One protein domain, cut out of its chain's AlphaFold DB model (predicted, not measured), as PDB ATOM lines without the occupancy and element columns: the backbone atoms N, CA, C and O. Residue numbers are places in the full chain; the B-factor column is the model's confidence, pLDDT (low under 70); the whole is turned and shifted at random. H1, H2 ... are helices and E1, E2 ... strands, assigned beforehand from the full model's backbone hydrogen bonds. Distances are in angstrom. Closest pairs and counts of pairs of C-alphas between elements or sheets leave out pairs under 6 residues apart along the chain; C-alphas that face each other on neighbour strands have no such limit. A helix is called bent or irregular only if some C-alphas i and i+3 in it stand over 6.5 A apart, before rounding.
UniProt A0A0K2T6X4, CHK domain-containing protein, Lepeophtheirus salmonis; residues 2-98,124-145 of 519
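AT A GLANCE: This is residues 2 to 98 and 124 to 145 of the 519 residues of the protein "CHK domain-containing protein" of Lepeophtheirus salmonis (UniProt A0A0K2T6X4). A twisted antiparallel sheet of five strands curls round the short helix H1, with a second short helix, H2, close to both edge strands, E1 and E4. Three long, bent strands, E1, E2 and E3, make most of the sheet; the short hairpin E4 and E5 completes it beside part of E3, and H3 lies at one end of the long axis, with the turn between E2 and E3 at the other. The printed part has 119 residues with three named helices and five named strands, in the order H1, H2, E1, E2, E3, H3, E4, E5; across the sheet the order is E1, E2, E3, E5, E4, and the class is mixed, helices and strands. The whole is compact, with a radius of gyration of the C-alphas of 15.3 A, and only just elongated, spanning 53 by 27 by 26 A.

IN THESE COORDINATES: The printed part begins at Glu 2, C-alpha at (-7.829, 47.189, 59.994), and residues 2 to 13 hold no named element. H1 is residues 14 to 20, beginning with C-alpha 14 at (-11.885, 54.591, 49.037), and measures 10.2 A from first to last C-alpha. H2 is residues 22 to 27, 8.9 A. E1, residues 31 to 42, is 30.3 A long and bends by 57 degrees at residue 37. E2, residues 50 to 64, is 37.6 A long and bends by 66 degrees at residue 60. E3, residues 70 to 84, is 38.7 A long and bends by 66 degrees at residue 73. H3, residues 88 to 98, is 15.8 A long and irregular: C-alphas 89 and 92 are 7.2 A apart. E4 is residues 127 to 131, 11.0 A. E5, residues 140 to 144, is 13.6 A long and ends with C-alpha 144 at (1.957, 48.993, 40.310).

HOW THE PARTS SIT: E1, E2 and E3 form a meander, each strand the antiparallel neighbour of the one before. In the hairpin E1 and E2, N 39 and O 56 are within hydrogen-bond range at 2.9 A. In the hairpin E2 and E3, N 57 and O 77 are 2.8 A apart. E3 and E5 are antiparallel at 130 degrees, with N 82 and O 141 at 2.8 A. In the hairpin E4 and E5, N 142 and O 129 are 2.7 A apart. The helices make three layers with the sheet, lying on both of its faces: H1 and H2 on one, H3 on the other. The closest C-alphas of H1 and E1 are those of Thr 14 and Val 35, 5.6 A apart. H2 stands at the sheet's level, at a height over the sheet of 2.4 A; its closest C-alpha pair with E4 is Tyr 24 and Ile 128, 5.6 A, and with E1 Phe 25 and Ala 33, 6.6 A. H1 and H2 meet only through their link. H3 is on the sheet at a height of 7.4 A, over none of the strands; its closest C-alpha pair with E4 is Leu 98 and Ala 130, 6.3 A. H1 and H3 are apart. Each O i to N i+4 pair is within hydrogen-bond range in H1 and H2; in H3, 5 of 7 are.

THE WHOLE: The two C-alphas farthest apart are those of Asp 67 and Asn 89, 53.0 A. Residues 99 to 123 are not printed, and C-alphas 98 and 124 are 13.4 A apart across this cut, which falls in the link from H3 to E4. Of the links that are printed whole, none is long. The mean pLDDT of the printed part is 94.2, and no printed residue is under 70.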
ATOM      1  N   GLU A   2      -8.373  48.517  60.304       81.62
ATOM      2  CA  GLU A   2      -7.829  47.189  59.994       81.62
ATOM      3  C   GLU A   2      -8.085  46.918  58.505       81.62
ATOM      4  O   GLU A   2      -9.211  47.103  58.042       81.62
ATOM      5  N   ILE A   3      -7.037  46.602  57.737       90.69
ATOM      6  CA  ILE A   3      -7.165  46.302  56.305       90.69
ATOM      7  C   ILE A   3      -7.779  44.910  56.200       90.69
ATOM      8  O   ILE A   3      -7.179  43.950  56.672       90.69
ATOM      9  N   THR A   4      -8.963  44.792  55.608       95.75
ATOM     10  CA  THR A   4      -9.605  43.493  55.369       95.75
ATOM     11  C   THR A   4      -9.310  43.012  53.954       95.75
ATOM     12  O   THR A   4      -9.346  43.811  53.018       95.75
ATOM     13  N   THR A   5      -9.028  41.725  53.779       95.81
ATOM     14  CA  THR A   5      -8.795  41.103  52.474       95.81
ATOM     15  C   THR A   5     -10.064  41.205  51.617       95.81
ATOM     16  O   THR A   5     -11.108  40.708  52.043       95.81
ATOM     17  N   PRO A   6     -10.000  41.826  50.426       96.50
ATOM     18  CA  PRO A   6     -11.132  41.883  49.506       96.50
ATOM     19  C   PRO A   6     -11.367  40.507  48.866       96.50
ATOM     20  O   PRO A   6     -10.418  39.820  48.483       96.50
ATOM     21  N   GLU A   7     -12.626  40.083  48.744       95.31
ATOM     22  CA  GLU A   7     -12.993  38.802  48.123       95.31
ATOM     23  C   GLU A   7     -13.623  38.977  46.727       95.31
ATOM     24  O   GLU A   7     -13.689  38.001  45.964       95.31
ATOM     25  N   SER A   8     -14.041  40.207  46.401       96.94
ATOM     26  CA  SER A   8     -14.720  40.635  45.176       96.94
ATOM     27  C   SER A   8     -14.448  42.111  44.832       96.94
ATOM     28  O   SER A   8     -13.963  42.874  45.668       96.94
ATOM     29  N   CYS A   9     -14.806  42.534  43.611       97.38
ATOM     30  CA  CYS A   9     -14.668  43.927  43.166       97.38
ATOM     31  C   CYS A   9     -15.449  44.938  44.036       97.38
ATOM     32  O   CYS A   9     -15.016  46.077  44.191       97.38
ATOM     33  N   ASP A  10     -16.566  44.520  44.638       97.44
ATOM     34  CA  ASP A  10     -17.414  45.391  45.464       97.44
ATOM     35  C   ASP A  10     -16.806  45.680  46.850       97.44
ATOM     36  O   ASP A  10     -17.223  46.619  47.532       97.44
ATOM     37  N   ASP A  11     -15.804  44.900  47.273       97.19
ATOM     38  CA  ASP A  11     -15.136  45.075  48.570       97.19
ATOM     39  C   ASP A  11     -14.125  46.237  48.559       97.19
ATOM     40  O   ASP A  11     -13.691  46.714  49.616       97.19
ATOM     41  N   PHE A  12     -13.748  46.727  47.374       97.81
ATOM     42  CA  PHE A  12     -12.808  47.831  47.225       97.81
ATOM     43  C   PHE A  12     -13.501  49.176  47.452       97.81
ATOM     44  O   PHE A  12     -14.313  49.641  46.657       97.81
ATOM     45  N   SER A  13     -13.137  49.841  48.547       97.75
ATOM     46  CA  SER A  13     -13.632  51.175  48.898       97.75
ATOM     47  C   SER A  13     -12.502  52.200  48.944       97.75
ATOM     48  O   SER A  13     -11.335  51.853  49.131       97.75
ATOM     49  N   THR A  14     -12.848  53.487  48.868       98.00
ATOM     50  CA  THR A  14     -11.885  54.591  49.037       98.00
ATOM     51  C   THR A  14     -11.122  54.488  50.360       98.00
ATOM     52  O   THR A  14      -9.915  54.689  50.384       98.00
ATOM     53  N   ASN A  15     -11.787  54.092  51.453       97.56
ATOM     54  CA  ASN A  15     -11.151  53.890  52.762       97.56
ATOM     55  C   ASN A  15     -10.149  52.728  52.768       97.56
ATOM     56  O   ASN A  15      -9.110  52.808  53.431       97.56
ATOM     57  N   TRP A  16     -10.468  51.643  52.059       97.69
ATOM     58  CA  TRP A  16      -9.566  50.504  51.916       97.69
ATOM     59  C   TRP A  16      -8.319  50.914  51.129       97.69
ATOM     60  O   TRP A  16      -7.210  50.778  51.646       97.69
ATOM     61  N   VAL A  17      -8.504  51.526  49.950       97.81
ATOM     62  CA  VAL A  17      -7.400  52.005  49.100       97.81
ATOM     63  C   VAL A  17      -6.543  53.013  49.856       97.81
ATOM     64  O   VAL A  17      -5.324  52.873  49.885       97.81
ATOM     65  N   GLN A  18      -7.160  53.970  50.552       97.75
ATOM     66  CA  GLN A  18      -6.460  54.949  51.387       97.75
ATOM     67  C   GLN A  18      -5.577  54.287  52.453       97.75
ATOM     68  O   GLN A  18      -4.525  54.817  52.804       97.75
ATOM     69  N   SER A  19      -6.008  53.146  52.999       97.12
ATOM     70  CA  SER A  19      -5.264  52.433  54.038       97.12
ATOM     71  C   SER A  19      -4.038  51.714  53.473       97.12
ATOM     72  O   SER A  19      -2.983  51.770  54.100       97.12
ATOM     73  N   VAL A  20      -4.153  51.082  52.298       97.31
ATOM     74  CA  VAL A  20      -3.037  50.352  51.664       97.31
ATOM     75  C   VAL A  20      -2.047  51.279  50.949       97.31
ATOM     76  O   VAL A  20      -0.859  50.999  50.947       97.31
ATOM     77  N   THR A  21      -2.499  52.418  50.415       97.38
ATOM     78  CA  THR A  21      -1.650  53.401  49.701       97.38
ATOM     79  C   THR A  21      -0.977  54.422  50.619       97.38
ATOM     80  O   THR A  21      -0.195  55.251  50.163       97.38
ATOM     81  N   LYS A  22      -1.249  54.380  51.929       96.19
ATOM     82  CA  LYS A  22      -0.753  55.381  52.879       96.19
ATOM     83  C   LYS A  22       0.775  55.487  52.903       96.19
ATOM     84  O   LYS A  22       1.295  56.595  52.942       96.19
ATOM     85  N   GLU A  23       1.477  54.356  52.955       94.50
ATOM     86  CA  GLU A  23       2.949  54.337  52.996       94.50
ATOM     87  C   GLU A  23       3.536  54.813  51.666       94.50
ATOM     88  O   GLU A  23       4.449  55.632  51.667       94.50
ATOM     89  N   TYR A  24       2.926  54.398  50.555       94.81
ATOM     90  CA  TYR A  24       3.265  54.859  49.214       94.81
ATOM     91  C   TYR A  24       3.164  56.390  49.080       94.81
ATOM     92  O   TYR A  24       4.138  57.031  48.703       94.81
ATOM     93  N   PHE A  25       2.052  57.012  49.491       95.62
ATOM     94  CA  PHE A  25       1.920  58.476  49.429       95.62
ATOM     95  C   PHE A  25       2.984  59.212  50.253       95.62
ATOM     96  O   PHE A  25       3.431  60.286  49.863       95.62
ATOM     97  N   VAL A  26       3.421  58.635  51.378       94.00
ATOM     98  CA  VAL A  26       4.523  59.199  52.170       94.00
ATOM     99  C   VAL A  26       5.856  59.077  51.429       94.00
ATOM    100  O   VAL A  26       6.636  60.024  51.461       94.00
ATOM    101  N   MET A  27       6.117  57.942  50.775       90.44
ATOM    102  CA  MET A  27       7.339  57.727  49.992       90.44
ATOM    103  C   MET A  27       7.444  58.694  48.810       90.44
ATOM    104  O   MET A  27       8.505  59.272  48.595       90.44
ATOM    105  N   GLU A  28       6.330  58.945  48.128       91.00
ATOM    106  CA  GLU A  28       6.242  59.882  47.002       91.00
ATOM    107  C   GLU A  28       6.133  61.356  47.431       91.00
ATOM    108  O   GLU A  28       5.909  62.236  46.606       91.00
ATOM    109  N   ASN A  29       6.275  61.655  48.728       92.38
ATOM    110  CA  ASN A  29       6.129  63.001  49.295       92.38
ATOM    111  C   ASN A  29       4.780  63.688  48.986       92.38
ATOM    112  O   ASN A  29       4.690  64.917  48.992       92.38
ATOM    113  N   ILE A  30       3.714  62.909  48.793       93.06
ATOM    114  CA  ILE A  30       2.358  63.402  48.537       93.06
ATOM    115  C   ILE A  30       1.675  63.671  49.883       93.06
ATOM    116  O   ILE A  30       1.212  62.762  50.581       93.06
ATOM    117  N   LYS A  31       1.616  64.944  50.278       93.25
ATOM    118  CA  LYS A  31       1.016  65.367  51.551       93.25
ATOM    119  C   LYS A  31      -0.504  65.400  51.452       93.25
ATOM    120  O   LYS A  31      -1.072  65.654  50.395       93.25
ATOM    121  N   ASP A  32      -1.169  65.139  52.578       94.56
ATOM    122  CA  ASP A  32      -2.633  65.174  52.709       94.56
ATOM    123  C   ASP A  32      -3.393  64.375  51.630       94.56
ATOM    124  O   ASP A  32      -4.535  64.686  51.288       94.56
ATOM    125  N   ALA A  33      -2.762  63.309  51.126       96.12
ATOM    126  CA  ALA A  33      -3.304  62.475  50.067       96.12
ATOM    127  C   ALA A  33      -4.658  61.867  50.465       96.12
ATOM    128  O   ALA A  33      -4.773  61.142  51.461       96.12
ATOM    129  N   ARG A  34      -5.682  62.131  49.652       97.38
ATOM    130  CA  ARG A  34      -7.052  61.656  49.814       97.38
ATOM    131  C   ARG A  34      -7.529  60.938  48.560       97.38
ATOM    132  O   ARG A  34      -7.659  61.551  47.506       97.38
ATOM    133  N   VAL A  35      -7.901  59.672  48.703       97.94
ATOM    134  CA  VAL A  35      -8.559  58.900  47.641       97.94
ATOM    135  C   VAL A  35      -9.979  59.437  47.428       97.94
ATOM    136  O   VAL A  35     -10.787  59.496  48.362       97.94
ATOM    137  N   LEU A  36     -10.267  59.858  46.199       98.12
ATOM    138  CA  LEU A  36     -11.538  60.438  45.770       98.12
ATOM    139  C   LEU A  36     -12.482  59.367  45.230       98.12
ATOM    140  O   LEU A  36     -13.640  59.302  45.649       98.12
ATOM    141  N   SER A  37     -11.979  58.519  44.334       98.19
ATOM    142  CA  SER A  37     -12.756  57.471  43.679       98.19
ATOM    143  C   SER A  37     -11.904  56.220  43.440       98.19
ATOM    144  O   SER A  37     -10.674  56.273  43.424       98.19
ATOM    145  N   VAL A  38     -12.577  55.071  43.354       98.31
ATOM    146  CA  VAL A  38     -11.970  53.760  43.093       98.31
ATOM    147  C   VAL A  38     -12.883  53.021  42.126       98.31
ATOM    148  O   VAL A  38     -14.085  52.914  42.378       98.31
ATOM    149  N   SER A  39     -12.313  52.505  41.043       98.19
ATOM    150  CA  SER A  39     -12.954  51.542  40.153       98.19
ATOM    151  C   SER A  39     -12.171  50.238  40.203       98.19
ATOM    152  O   SER A  39     -10.948  50.265  40.135       98.19
ATOM    153  N   ALA A  40     -12.856  49.106  40.349       98.19
ATOM    154  CA  ALA A  40     -12.226  47.794  40.428       98.19
ATOM    155  C   ALA A  40     -12.812  46.856  39.373       98.19
ATOM    156  O   ALA A  40     -14.019  46.865  39.117       98.19
ATOM    157  N   LYS A  41     -11.952  46.020  38.795       97.56
ATOM    158  CA  LYS A  41     -12.336  44.926  37.903       97.56
ATOM    159  C   LYS A  41     -11.498  43.686  38.185       97.56
ATOM    160  O   LYS A  41     -10.348  43.782  38.625       97.56
ATOM    161  N   ASP A  42     -12.065  42.522  37.892       96.62
ATOM    162  CA  ASP A  42     -11.303  41.280  37.883       96.62
ATOM    163  C   ASP A  42     -10.205  41.381  36.821       96.62
ATOM    164  O   ASP A  42     -10.432  41.878  35.714       96.62
ATOM    165  N   ASN A  43      -9.008  40.905  37.151       93.31
ATOM    166  CA  ASN A  43      -7.970  40.745  36.146       93.31
ATOM    167  C   ASN A  43      -8.395  39.659  35.141       93.31
ATOM    168  O   ASN A  43      -8.849  38.584  35.542       93.31
ATOM    169  N   GLU A  44      -8.233  39.911  33.843       88.69
ATOM    170  CA  GLU A  44      -8.628  38.954  32.800       88.69
ATOM    171  C   GLU A  44      -7.786  37.669  32.862       88.69
ATOM    172  O   GLU A  44      -8.280  36.575  32.588       88.69
ATOM    173  N   LEU A  45      -6.529  37.796  33.295       84.44
ATOM    174  CA  LEU A  45      -5.583  36.695  33.457       84.44
ATOM    175  C   LEU A  45      -5.462  36.298  34.932       84.44
ATOM    176  O   LEU A  45      -4.534  36.691  35.636       84.44
ATOM    177  N   GLN A  46      -6.416  35.508  35.420       85.25
ATOM    178  CA  GLN A  46      -6.366  35.008  36.796       85.25
ATOM    179  C   GLN A  46      -5.244  33.980  36.988       85.25
ATOM    180  O   GLN A  46      -5.166  32.976  36.278       85.25
ATOM    181  N   GLY A  47      -4.410  34.205  38.005       79.69
ATOM    182  CA  GLY A  47      -3.435  33.223  38.473       79.69
ATOM    183  C   GLY A  47      -4.091  32.050  39.215       79.69
ATOM    184  O   GLY A  47      -5.208  32.143  39.716       79.69
ATOM    185  N   ILE A  48      -3.378  30.926  39.329       82.00
ATOM    186  CA  ILE A  48      -3.885  29.725  40.029       82.00
ATOM    187  C   ILE A  48      -3.704  29.817  41.552       82.00
ATOM    188  O   ILE A  48      -4.389  29.121  42.295       82.00
ATOM    189  N   LEU A  49      -2.781  30.660  42.019       85.62
ATOM    190  CA  LEU A  49      -2.373  30.745  43.430       85.62
ATOM    191  C   LEU A  49      -2.997  31.934  44.174       85.62
ATOM    192  O   LEU A  49      -2.869  32.054  45.394       85.62
ATOM    193  N   SER A  50      -3.712  32.795  43.455       91.81
ATOM    194  CA  SER A  50      -4.274  34.038  43.978       91.81
ATOM    195  C   SER A  50      -5.459  34.499  43.142       91.81
ATOM    196  O   SER A  50      -5.476  34.286  41.933       91.81
ATOM    197  N   LYS A  51      -6.392  35.223  43.763       95.56
ATOM    198  CA  LYS A  51      -7.326  36.079  43.021       95.56
ATOM    199  C   LYS A  51      -6.649  37.407  42.719       95.56
ATOM    200  O   LYS A  51      -5.942  37.935  43.573       95.56
ATOM    201  N   THR A  52      -6.856  37.941  41.525       96.81
ATOM    202  CA  THR A  52      -6.177  39.162  41.072       96.81
ATOM    203  C   THR A  52      -7.168  40.190  40.547       96.81
ATOM    204  O   THR A  52      -8.139  39.838  39.877       96.81
ATOM    205  N   PHE A  53      -6.927  41.459  40.854       97.75
ATOM    206  CA  PHE A  53      -7.791  42.580  40.492       97.75
ATOM    207  C   PHE A  53      -6.952  43.739  39.962       97.75
ATOM    208  O   PHE A  53      -5.793  43.900  40.347       97.75
ATOM    209  N   VAL A  54      -7.560  44.559  39.112       97.81
ATOM    210  CA  VAL A  54      -7.001  45.840  38.668       97.81
ATOM    211  C   VAL A  54      -7.891  46.948  39.201       97.81
ATOM    212  O   VAL A  54      -9.116  46.888  39.057       97.81
ATOM    213  N   LEU A  55      -7.272  47.931  39.845       98.19
ATOM    214  CA  LEU A  55      -7.947  49.074  40.436       98.19
ATOM    215  C   LEU A  55      -7.441  50.360  39.795       98.19
ATOM    216  O   LEU A  55      -6.245  50.625  39.829       98.19
ATOM    217  N   ASP A  56      -8.359  51.186  39.315       98.19
ATOM    218  CA  ASP A  56      -8.072  52.557  38.905       98.19
ATOM    219  C   ASP A  56      -8.493  53.490  40.045       98.19
ATOM    220  O   ASP A  56      -9.637  53.454  40.517       98.19
ATOM    221  N   ILE A  57      -7.539  54.274  40.546       97.94
ATOM    222  CA  ILE A  57      -7.694  55.127  41.722       97.94
ATOM    223  C   ILE A  57      -7.508  56.587  41.326       97.94
ATOM    224  O   ILE A  57      -6.521  56.956  40.698       97.94
ATOM    225  N   GLU A  58      -8.445  57.431  41.739       98.31
ATOM    226  CA  GLU A  58      -8.312  58.881  41.656       98.31
ATOM    227  C   GLU A  58      -8.023  59.397  43.062       98.31
ATOM    228  O   GLU A  58      -8.762  59.102  44.009       98.31
ATOM    229  N   TYR A  59      -6.957  60.166  43.226       97.81
ATOM    230  CA  TYR A  59      -6.591  60.742  44.512       97.81
ATOM    231  C   TYR A  59      -6.188  62.203  44.361       97.81
ATOM    232  O   TYR A  59      -5.851  62.678  43.280       97.81
ATOM    233  N   ARG A  60      -6.269  62.937  45.466       97.38
ATOM    234  CA  ARG A  60      -5.848  64.330  45.555       97.38
ATOM    235  C   ARG A  60      -4.807  64.488  46.639       97.38
ATOM    236  O   ARG A  60      -5.039  63.995  47.737       97.38
ATOM    237  N   GLY A  61      -3.717  65.185  46.361       94.50
ATOM    238  CA  GLY A  61      -2.676  65.459  47.345       94.50
ATOM    239  C   GLY A  61      -1.951  66.765  47.063       94.50
ATOM    240  O   GLY A  61      -2.086  67.335  45.982       94.50
ATOM    241  N   LEU A  62      -1.223  67.244  48.066       93.31
ATOM    242  CA  LEU A  62      -0.302  68.365  47.956       93.31
ATOM    243  C   LEU A  62       1.080  67.821  47.601       93.31
ATOM    244  O   LEU A  62       1.686  67.100  48.396       93.31
ATOM    245  N   GLU A  63       1.575  68.190  46.430       88.94
ATOM    246  CA  GLU A  63       2.945  67.907  46.016       88.94
ATOM    247  C   GLU A  63       3.783  69.171  46.088       88.94
ATOM    248  O   GLU A  63       3.286  70.276  45.869       88.94
ATOM    249  N   VAL A  64       5.049  68.995  46.452       84.88
ATOM    250  CA  VAL A  64       6.032  70.073  46.480       84.88
ATOM    251  C   VAL A  64       6.729  70.061  45.129       84.88
ATOM    252  O   VAL A  64       7.380  69.071  44.800       84.88
ATOM    253  N   ASP A  65       6.569  71.124  44.347       84.31
ATOM    254  CA  ASP A  65       7.298  71.260  43.088       84.31
ATOM    255  C   ASP A  65       8.786  71.595  43.311       84.31
ATOM    256  O   ASP A  65       9.240  71.800  44.441       84.31
ATOM    257  N   ASP A  66       9.563  71.651  42.225       85.06
ATOM    258  CA  ASP A  66      11.002  71.956  42.271       85.06
ATOM    259  C   ASP A  66      11.309  73.330  42.905       85.06
ATOM    260  O   ASP A  66      12.403  73.541  43.438       85.06
ATOM    261  N   ASP A  67      10.341  74.254  42.887       87.25
ATOM    262  CA  ASP A  67      10.436  75.587  43.490       87.25
ATOM    263  C   ASP A  67      10.044  75.592  44.982       87.25
ATOM    264  O   ASP A  67      10.181  76.608  45.676       87.25
ATOM    265  N   GLY A  68       9.601  74.450  45.513       85.31
ATOM    266  CA  GLY A  68       9.161  74.300  46.894       85.31
ATOM    267  C   GLY A  68       7.721  74.756  47.146       85.31
ATOM    268  O   GLY A  68       7.330  74.871  48.313       85.31
ATOM    269  N   GLU A  69       6.934  75.041  46.104       89.06
ATOM    270  CA  GLU A  69       5.523  75.400  46.228       89.06
ATOM    271  C   GLU A  69       4.654  74.147  46.373       89.06
ATOM    272  O   GLU A  69       4.778  73.179  45.625       89.06
ATOM    273  N   GLU A  70       3.737  74.174  47.341       89.31
ATOM    274  CA  GLU A  70       2.746  73.114  47.518       89.31
ATOM    275  C   GLU A  70       1.567  73.343  46.566       89.31
ATOM    276  O   GLU A  70       0.826  74.323  46.704       89.31
ATOM    277  N   LYS A  71       1.375  72.428  45.615       91.38
ATOM    278  CA  LYS A  71       0.250  72.445  44.674       91.38
ATOM    279  C   LYS A  71      -0.666  71.261  44.932       91.38
ATOM    280  O   LYS A  71      -0.226  70.122  45.042       91.38
ATOM    281  N   GLU A  72      -1.958  71.555  45.058       93.06
ATOM    282  CA  GLU A  72      -2.991  70.533  45.195       93.06
ATOM    283  C   GLU A  72      -3.341  70.003  43.805       93.06
ATOM    284  O   GLU A  72      -3.912  70.726  42.986       93.06
ATOM    285  N   GLU A  73      -3.013  68.743  43.543       94.94
ATOM    286  CA  GLU A  73      -3.287  68.090  42.266       94.94
ATOM    287  C   GLU A  73      -4.177  66.866  42.451       94.94
ATOM    288  O   GLU A  73      -4.103  66.150  43.454       94.94
ATOM    289  N   THR A  74      -5.047  66.634  41.469       96.38
ATOM    290  CA  THR A  74      -5.803  65.389  41.345       96.38
ATOM    291  C   THR A  74      -5.129  64.521  40.297       96.38
ATOM    292  O   THR A  74      -4.935  64.959  39.165       96.38
ATOM    293  N   LYS A  75      -4.771  63.300  40.695       96.25
ATOM    294  CA  LYS A  75      -4.045  62.330  39.881       96.25
ATOM    295  C   LYS A  75      -4.807  61.019  39.809       96.25
ATOM    296  O   LYS A  75      -5.540  60.650  40.729       96.25
ATOM    297  N   GLU A  76      -4.585  60.315  38.713       96.62
ATOM    298  CA  GLU A  76      -5.068  58.960  38.499       96.62
ATOM    299  C   GLU A  76      -3.888  57.991  38.572       96.62
ATOM    300  O   GLU A  76      -2.768  58.323  38.178       96.62
ATOM    301  N   ARG A  77      -4.128  56.793  39.098       96.31
ATOM    302  CA  ARG A  77      -3.140  55.714  39.129       96.31
ATOM    303  C   ARG A  77      -3.846  54.376  38.993       96.31
ATOM    304  O   ARG A  77      -4.923  54.190  39.548       96.31
ATOM    305  N   SER A  78      -3.228  53.442  38.281       97.75
ATOM    306  CA  SER A  78      -3.721  52.071  38.184       97.75
ATOM    307  C   SER A  78      -2.842  51.158  39.037       97.75
ATOM    308  O   SER A  78      -1.614  51.249  39.004       97.75
ATOM    309  N   ILE A  79      -3.460  50.303  39.849       97.94
ATOM    310  CA  ILE A  79      -2.774  49.395  40.774       97.94
ATOM    311  C   ILE A  79      -3.263  47.960  40.572       97.94
ATOM    312  O   ILE A  79      -4.431  47.705  40.275       97.94
ATOM    313  N   PHE A  80      -2.356  47.009  40.763       97.94
ATOM    314  CA  PHE A  80      -2.620  45.580  40.694       97.94
ATOM    315  C   PHE A  80      -2.737  44.999  42.103       97.94
ATOM    316  O   PHE A  80      -1.845  45.167  42.932       97.94
ATOM    317  N   VAL A  81      -3.830  44.294  42.384       98.06
ATOM    318  CA  VAL A  81      -4.086  43.681  43.692       98.06
ATOM    319  C   VAL A  81      -4.082  42.164  43.559       98.06
ATOM    320  O   VAL A  81      -4.927  41.594  42.873       98.06
ATOM    321  N   LYS A  82      -3.170  41.496  44.268       97.31
ATOM    322  CA  LYS A  82      -3.072  40.037  44.382       97.31
ATOM    323  C   LYS A  82      -3.522  39.604  45.777       97.31
ATOM    324  O   LYS A  82      -2.915  39.963  46.783       97.31
ATOM    325  N   VAL A  83      -4.587  38.811  45.832       96.94
ATOM    326  CA  VAL A  83      -5.145  38.225  47.055       96.94
ATOM    327  C   VAL A  83      -4.766  36.744  47.125       96.94
ATOM    328  O   VAL A  83      -5.279  35.948  46.327       96.94
ATOM    329  N   PRO A  84      -3.888  36.342  48.060       94.31
ATOM    330  CA  PRO A  84      -3.472  34.951  48.206       94.31
ATOM    331  C   PRO A  84      -4.636  34.005  48.514       94.31
ATOM    332  O   PRO A  84      -5.556  34.338  49.265       94.31
ATOM    333  N   LEU A  85      -4.594  32.787  47.969       91.12
ATOM    334  CA  LEU A  85      -5.582  31.761  48.308       91.12
ATOM    335  C   LEU A  85      -5.364  31.213  49.730       91.12
ATOM    336  O   LEU A  85      -4.236  31.012  50.175       91.12
ATOM    337  N   LYS A  86      -6.466  30.883  50.418       89.50
ATOM    338  CA  LYS A  86      -6.484  30.359  51.802       89.50
ATOM    339  C   LYS A  86      -6.072  28.874  51.916       89.50
ATOM    340  O   LYS A  86      -6.290  28.258  52.958       89.50
ATOM    341  N   ASP A  87      -5.530  28.269  50.857       88.12
ATOM    342  CA  ASP A  87      -5.114  26.861  50.862       88.12
ATOM    343  C   ASP A  87      -3.819  26.689  51.688       88.12
ATOM    344  O   ASP A  87      -2.814  27.343  51.387       88.12
ATOM    345  N   PRO A  88      -3.790  25.798  52.701       86.50
ATOM    346  CA  PRO A  88      -2.596  25.534  53.504       86.50
ATOM    347  C   PRO A  88      -1.354  25.139  52.693       86.50
ATOM    348  O   PRO A  88      -0.231  25.384  53.135       86.50
ATOM    349  N   ASN A  89      -1.532  24.548  51.508       84.38
ATOM    350  CA  ASN A  89      -0.429  24.169  50.627       84.38
ATOM    351  C   ASN A  89       0.307  25.388  50.048       84.38
ATOM    352  O   ASN A  89       1.465  25.258  49.651       84.38
ATOM    353  N   PHE A  90      -0.323  26.569  50.039       88.56
ATOM    354  CA  PHE A  90       0.250  27.802  49.489       88.56
ATOM    355  C   PHE A  90       0.853  28.733  50.544       88.56
ATOM    356  O   PHE A  90       1.438  29.756  50.208       88.56
ATOM    357  N   VAL A  91       0.787  28.381  51.829       91.44
ATOM    358  CA  VAL A  91       1.328  29.242  52.896       91.44
ATOM    359  C   VAL A  91       2.814  29.534  52.688       91.44
ATOM    360  O   VAL A  91       3.245  30.676  52.809       91.44
ATOM    361  N   SER A  92       3.593  28.515  52.326       90.06
ATOM    362  CA  SER A  92       5.038  28.656  52.102       90.06
ATOM    363  C   SER A  92       5.381  29.628  50.965       90.06
ATOM    364  O   SER A  92       6.241  30.484  51.154       90.06
ATOM    365  N   VAL A  93       4.677  29.554  49.828       91.19
ATOM    366  CA  VAL A  93       4.904  30.470  48.697       91.19
ATOM    367  C   VAL A  93       4.525  31.900  49.011       91.19
ATOM    368  O   VAL A  93       5.277  32.809  48.683       91.19
ATOM    369  N   ASN A  94       3.412  32.101  49.709       94.62
ATOM    370  CA  ASN A  94       2.952  33.438  50.067       94.62
ATOM    371  C   ASN A  94       3.882  34.094  51.099       94.62
ATOM    372  O   ASN A  94       4.154  35.290  51.019       94.62
ATOM    373  N   VAL A  95       4.420  33.315  52.049       94.88
ATOM    374  CA  VAL A  95       5.466  33.799  52.966       94.88
ATOM    375  C   VAL A  95       6.715  34.204  52.186       94.88
ATOM    376  O   VAL A  95       7.297  35.247  52.482       94.88
ATOM    377  N   ARG A  96       7.118  33.412  51.188       94.44
ATOM    378  CA  ARG A  96       8.292  33.711  50.361       94.44
ATOM    379  C   ARG A  96       8.095  34.979  49.533       94.44
ATOM    380  O   ARG A  96       8.950  35.857  49.568       94.44
ATOM    381  N   GLU A  97       6.948  35.112  48.872       96.38
ATOM    382  CA  GLU A  97       6.587  36.309  48.108       96.38
ATOM    383  C   GLU A  97       6.566  37.558  49.002       96.38
ATOM    384  O   GLU A  97       7.151  38.578  48.643       96.38
ATOM    385  N   LEU A  98       5.999  37.464  50.214       97.31
ATOM    386  CA  LEU A  98       6.047  38.555  51.191       97.31
ATOM    387  C   LEU A  98       7.490  38.960  51.519       97.31
ATOM    388  O   LEU A  98       7.792  40.150  51.547       97.31
ATOM    389  N   PHE A 124      11.576  44.506  38.969       97.12
ATOM    390  CA  PHE A 124      10.407  44.078  39.737       97.12
ATOM    391  C   PHE A 124       9.363  45.199  39.794       97.12
ATOM    392  O   PHE A 124       9.729  46.374  39.761       97.12
ATOM    393  N   PRO A 125       8.062  44.864  39.877       96.44
ATOM    394  CA  PRO A 125       7.015  45.870  39.966       96.44
ATOM    395  C   PRO A 125       7.164  46.712  41.227       96.44
ATOM    396  O   PRO A 125       7.534  46.214  42.293       96.44
ATOM    397  N   GLU A 126       6.767  47.974  41.123       95.94
ATOM    398  CA  GLU A 126       6.677  48.858  42.275       95.94
ATOM    399  C   GLU A 126       5.758  48.255  43.348       95.94
ATOM    400  O   GLU A 126       4.622  47.855  43.072       95.94
ATOM    401  N   VAL A 127       6.249  48.186  44.585       97.06
ATOM    402  CA  VAL A 127       5.508  47.615  45.712       97.06
ATOM    403  C   VAL A 127       4.808  48.733  46.474       97.06
ATOM    404  O   VAL A 127       5.449  49.512  47.171       97.06
ATOM    405  N   ILE A 128       3.479  48.775  46.382       97.25
ATOM    406  CA  ILE A 128       2.642  49.769  47.073       97.25
ATOM    407  C   ILE A 128       2.307  49.287  48.487       97.25
ATOM    408  O   ILE A 128       2.352  50.053  49.448       97.25
ATOM    409  N   HIS A 129       1.957  48.005  48.624       97.50
ATOM    410  CA  HIS A 129       1.653  47.380  49.906       97.50
ATOM    411  C   HIS A 129       1.894  45.871  49.852       97.50
ATOM    412  O   HIS A 129       1.530  45.211  48.885       97.50
ATOM    413  N   ALA A 130       2.437  45.288  50.920       97.50
ATOM    414  CA  ALA A 130       2.583  43.841  51.033       97.50
ATOM    415  C   ALA A 130       2.351  43.368  52.473       97.50
ATOM    416  O   ALA A 130       3.094  43.725  53.403       97.50
ATOM    417  N   TYR A 131       1.331  42.528  52.656       97.06
ATOM    418  CA  TYR A 131       1.019  41.906  53.936       97.06
ATOM    419  C   TYR A 131       0.538  40.463  53.765       97.06
ATOM    420  O   TYR A 131      -0.326  40.172  52.943       97.06
ATOM    421  N   TYR A 132       1.084  39.567  54.588       96.31
ATOM    422  CA  TYR A 132       0.643  38.180  54.687       96.31
ATOM    423  C   TYR A 132       0.912  37.630  56.096       96.31
ATOM    424  O   TYR A 132       2.048  37.664  56.573       96.31
ATOM    425  N   ASP A 133      -0.117  37.115  56.765       94.00
ATOM    426  CA  ASP A 133      -0.019  36.381  58.033       94.00
ATOM    427  C   ASP A 133      -0.649  34.978  57.975       94.00
ATOM    428  O   ASP A 133      -0.567  34.218  58.946       94.00
ATOM    429  N   GLY A 134      -1.248  34.625  56.833       92.19
ATOM    430  CA  GLY A 134      -1.828  33.314  56.556       92.19
ATOM    431  C   GLY A 134      -3.189  33.076  57.205       92.19
ATOM    432  O   GLY A 134      -3.724  31.971  57.096       92.19
ATOM    433  N   LYS A 135      -3.771  34.076  57.881       91.44
ATOM    434  CA  LYS A 135      -5.130  33.978  58.436       91.44
ATOM    435  C   LYS A 135      -6.201  34.337  57.410       91.44
ATOM    436  O   LYS A 135      -7.380  34.103  57.673       91.44
ATOM    437  N   GLY A 136      -5.822  34.917  56.269       89.81
ATOM    438  CA  GLY A 136      -6.741  35.348  55.220       89.81
ATOM    439  C   GLY A 136      -7.633  36.526  55.611       89.81
ATOM    440  O   GLY A 136      -8.678  36.700  54.989       89.81
ATOM    441  N   ILE A 137      -7.274  37.270  56.667       92.12
ATOM    442  CA  ILE A 137      -8.037  38.435  57.151       92.12
ATOM    443  C   ILE A 137      -7.508  39.722  56.530       92.12
ATOM    444  O   ILE A 137      -8.309  40.573  56.166       92.12
ATOM    445  N   SER A 138      -6.187  39.855  56.411       94.50
ATOM    446  CA  SER A 138      -5.519  41.052  55.884       94.50
ATOM    447  C   SER A 138      -4.483  40.722  54.805       94.50
ATOM    448  O   SER A 138      -3.717  41.589  54.402       94.50
ATOM    449  N   ASP A 139      -4.445  39.467  54.354       96.31
ATOM    450  CA  ASP A 139      -3.518  38.956  53.347       96.31
ATOM    451  C   ASP A 139      -3.801  39.615  51.992       96.31
ATOM    452  O   ASP A 139      -4.861  39.383  51.398       96.31
ATOM    453  N   VAL A 140      -2.875  40.455  51.523       97.50
ATOM    454  CA  VAL A 140      -2.951  41.148  50.232       97.50
ATOM    455  C   VAL A 140      -1.580  41.687  49.808       97.50
ATOM    456  O   VAL A 140      -0.816  42.224  50.617       97.50
ATOM    457  N   PHE A 141      -1.291  41.589  48.513       97.81
ATOM    458  CA  PHE A 141      -0.184  42.279  47.858       97.81
ATOM    459  C   PHE A 141      -0.755  43.302  46.870       97.81
ATOM    460  O   PHE A 141      -1.642  42.979  46.083       97.81
ATOM    461  N   VAL A 142      -0.272  44.538  46.926       98.12
ATOM    462  CA  VAL A 142      -0.672  45.651  46.063       98.12
ATOM    463  C   VAL A 142       0.577  46.181  45.377       98.12
ATOM    464  O   VAL A 142       1.528  46.596  46.043       98.12
ATOM    465  N   LEU A 143       0.568  46.149  44.053       97.94
ATOM    466  CA  LEU A 143       1.690  46.472  43.180       97.94
ATOM    467  C   LEU A 143       1.267  47.533  42.155       97.94
ATOM    468  O   LEU A 143       0.070  47.738  41.934       97.94
ATOM    469  N   GLY A 144       2.227  48.189  41.507       97.44
ATOM    470  CA  GLY A 144       1.957  48.993  40.310       97.44
ATOM    471  C   GLY A 144       1.348  48.141  39.189       97.44
ATOM    472  O   GLY A 144       1.709  46.970  39.024       97.44
ATOM    473  N   ASN A 145       0.392  48.692  38.436       97.00
ATOM    474  CA  ASN A 145      -0.182  47.992  37.289       97.00
ATOM    475  C   ASN A 145       0.721  48.136  36.056       97.00
ATOM    476  O   ASN A 145       0.583  49.062  35.266       97.00
TER     477      ASN A 145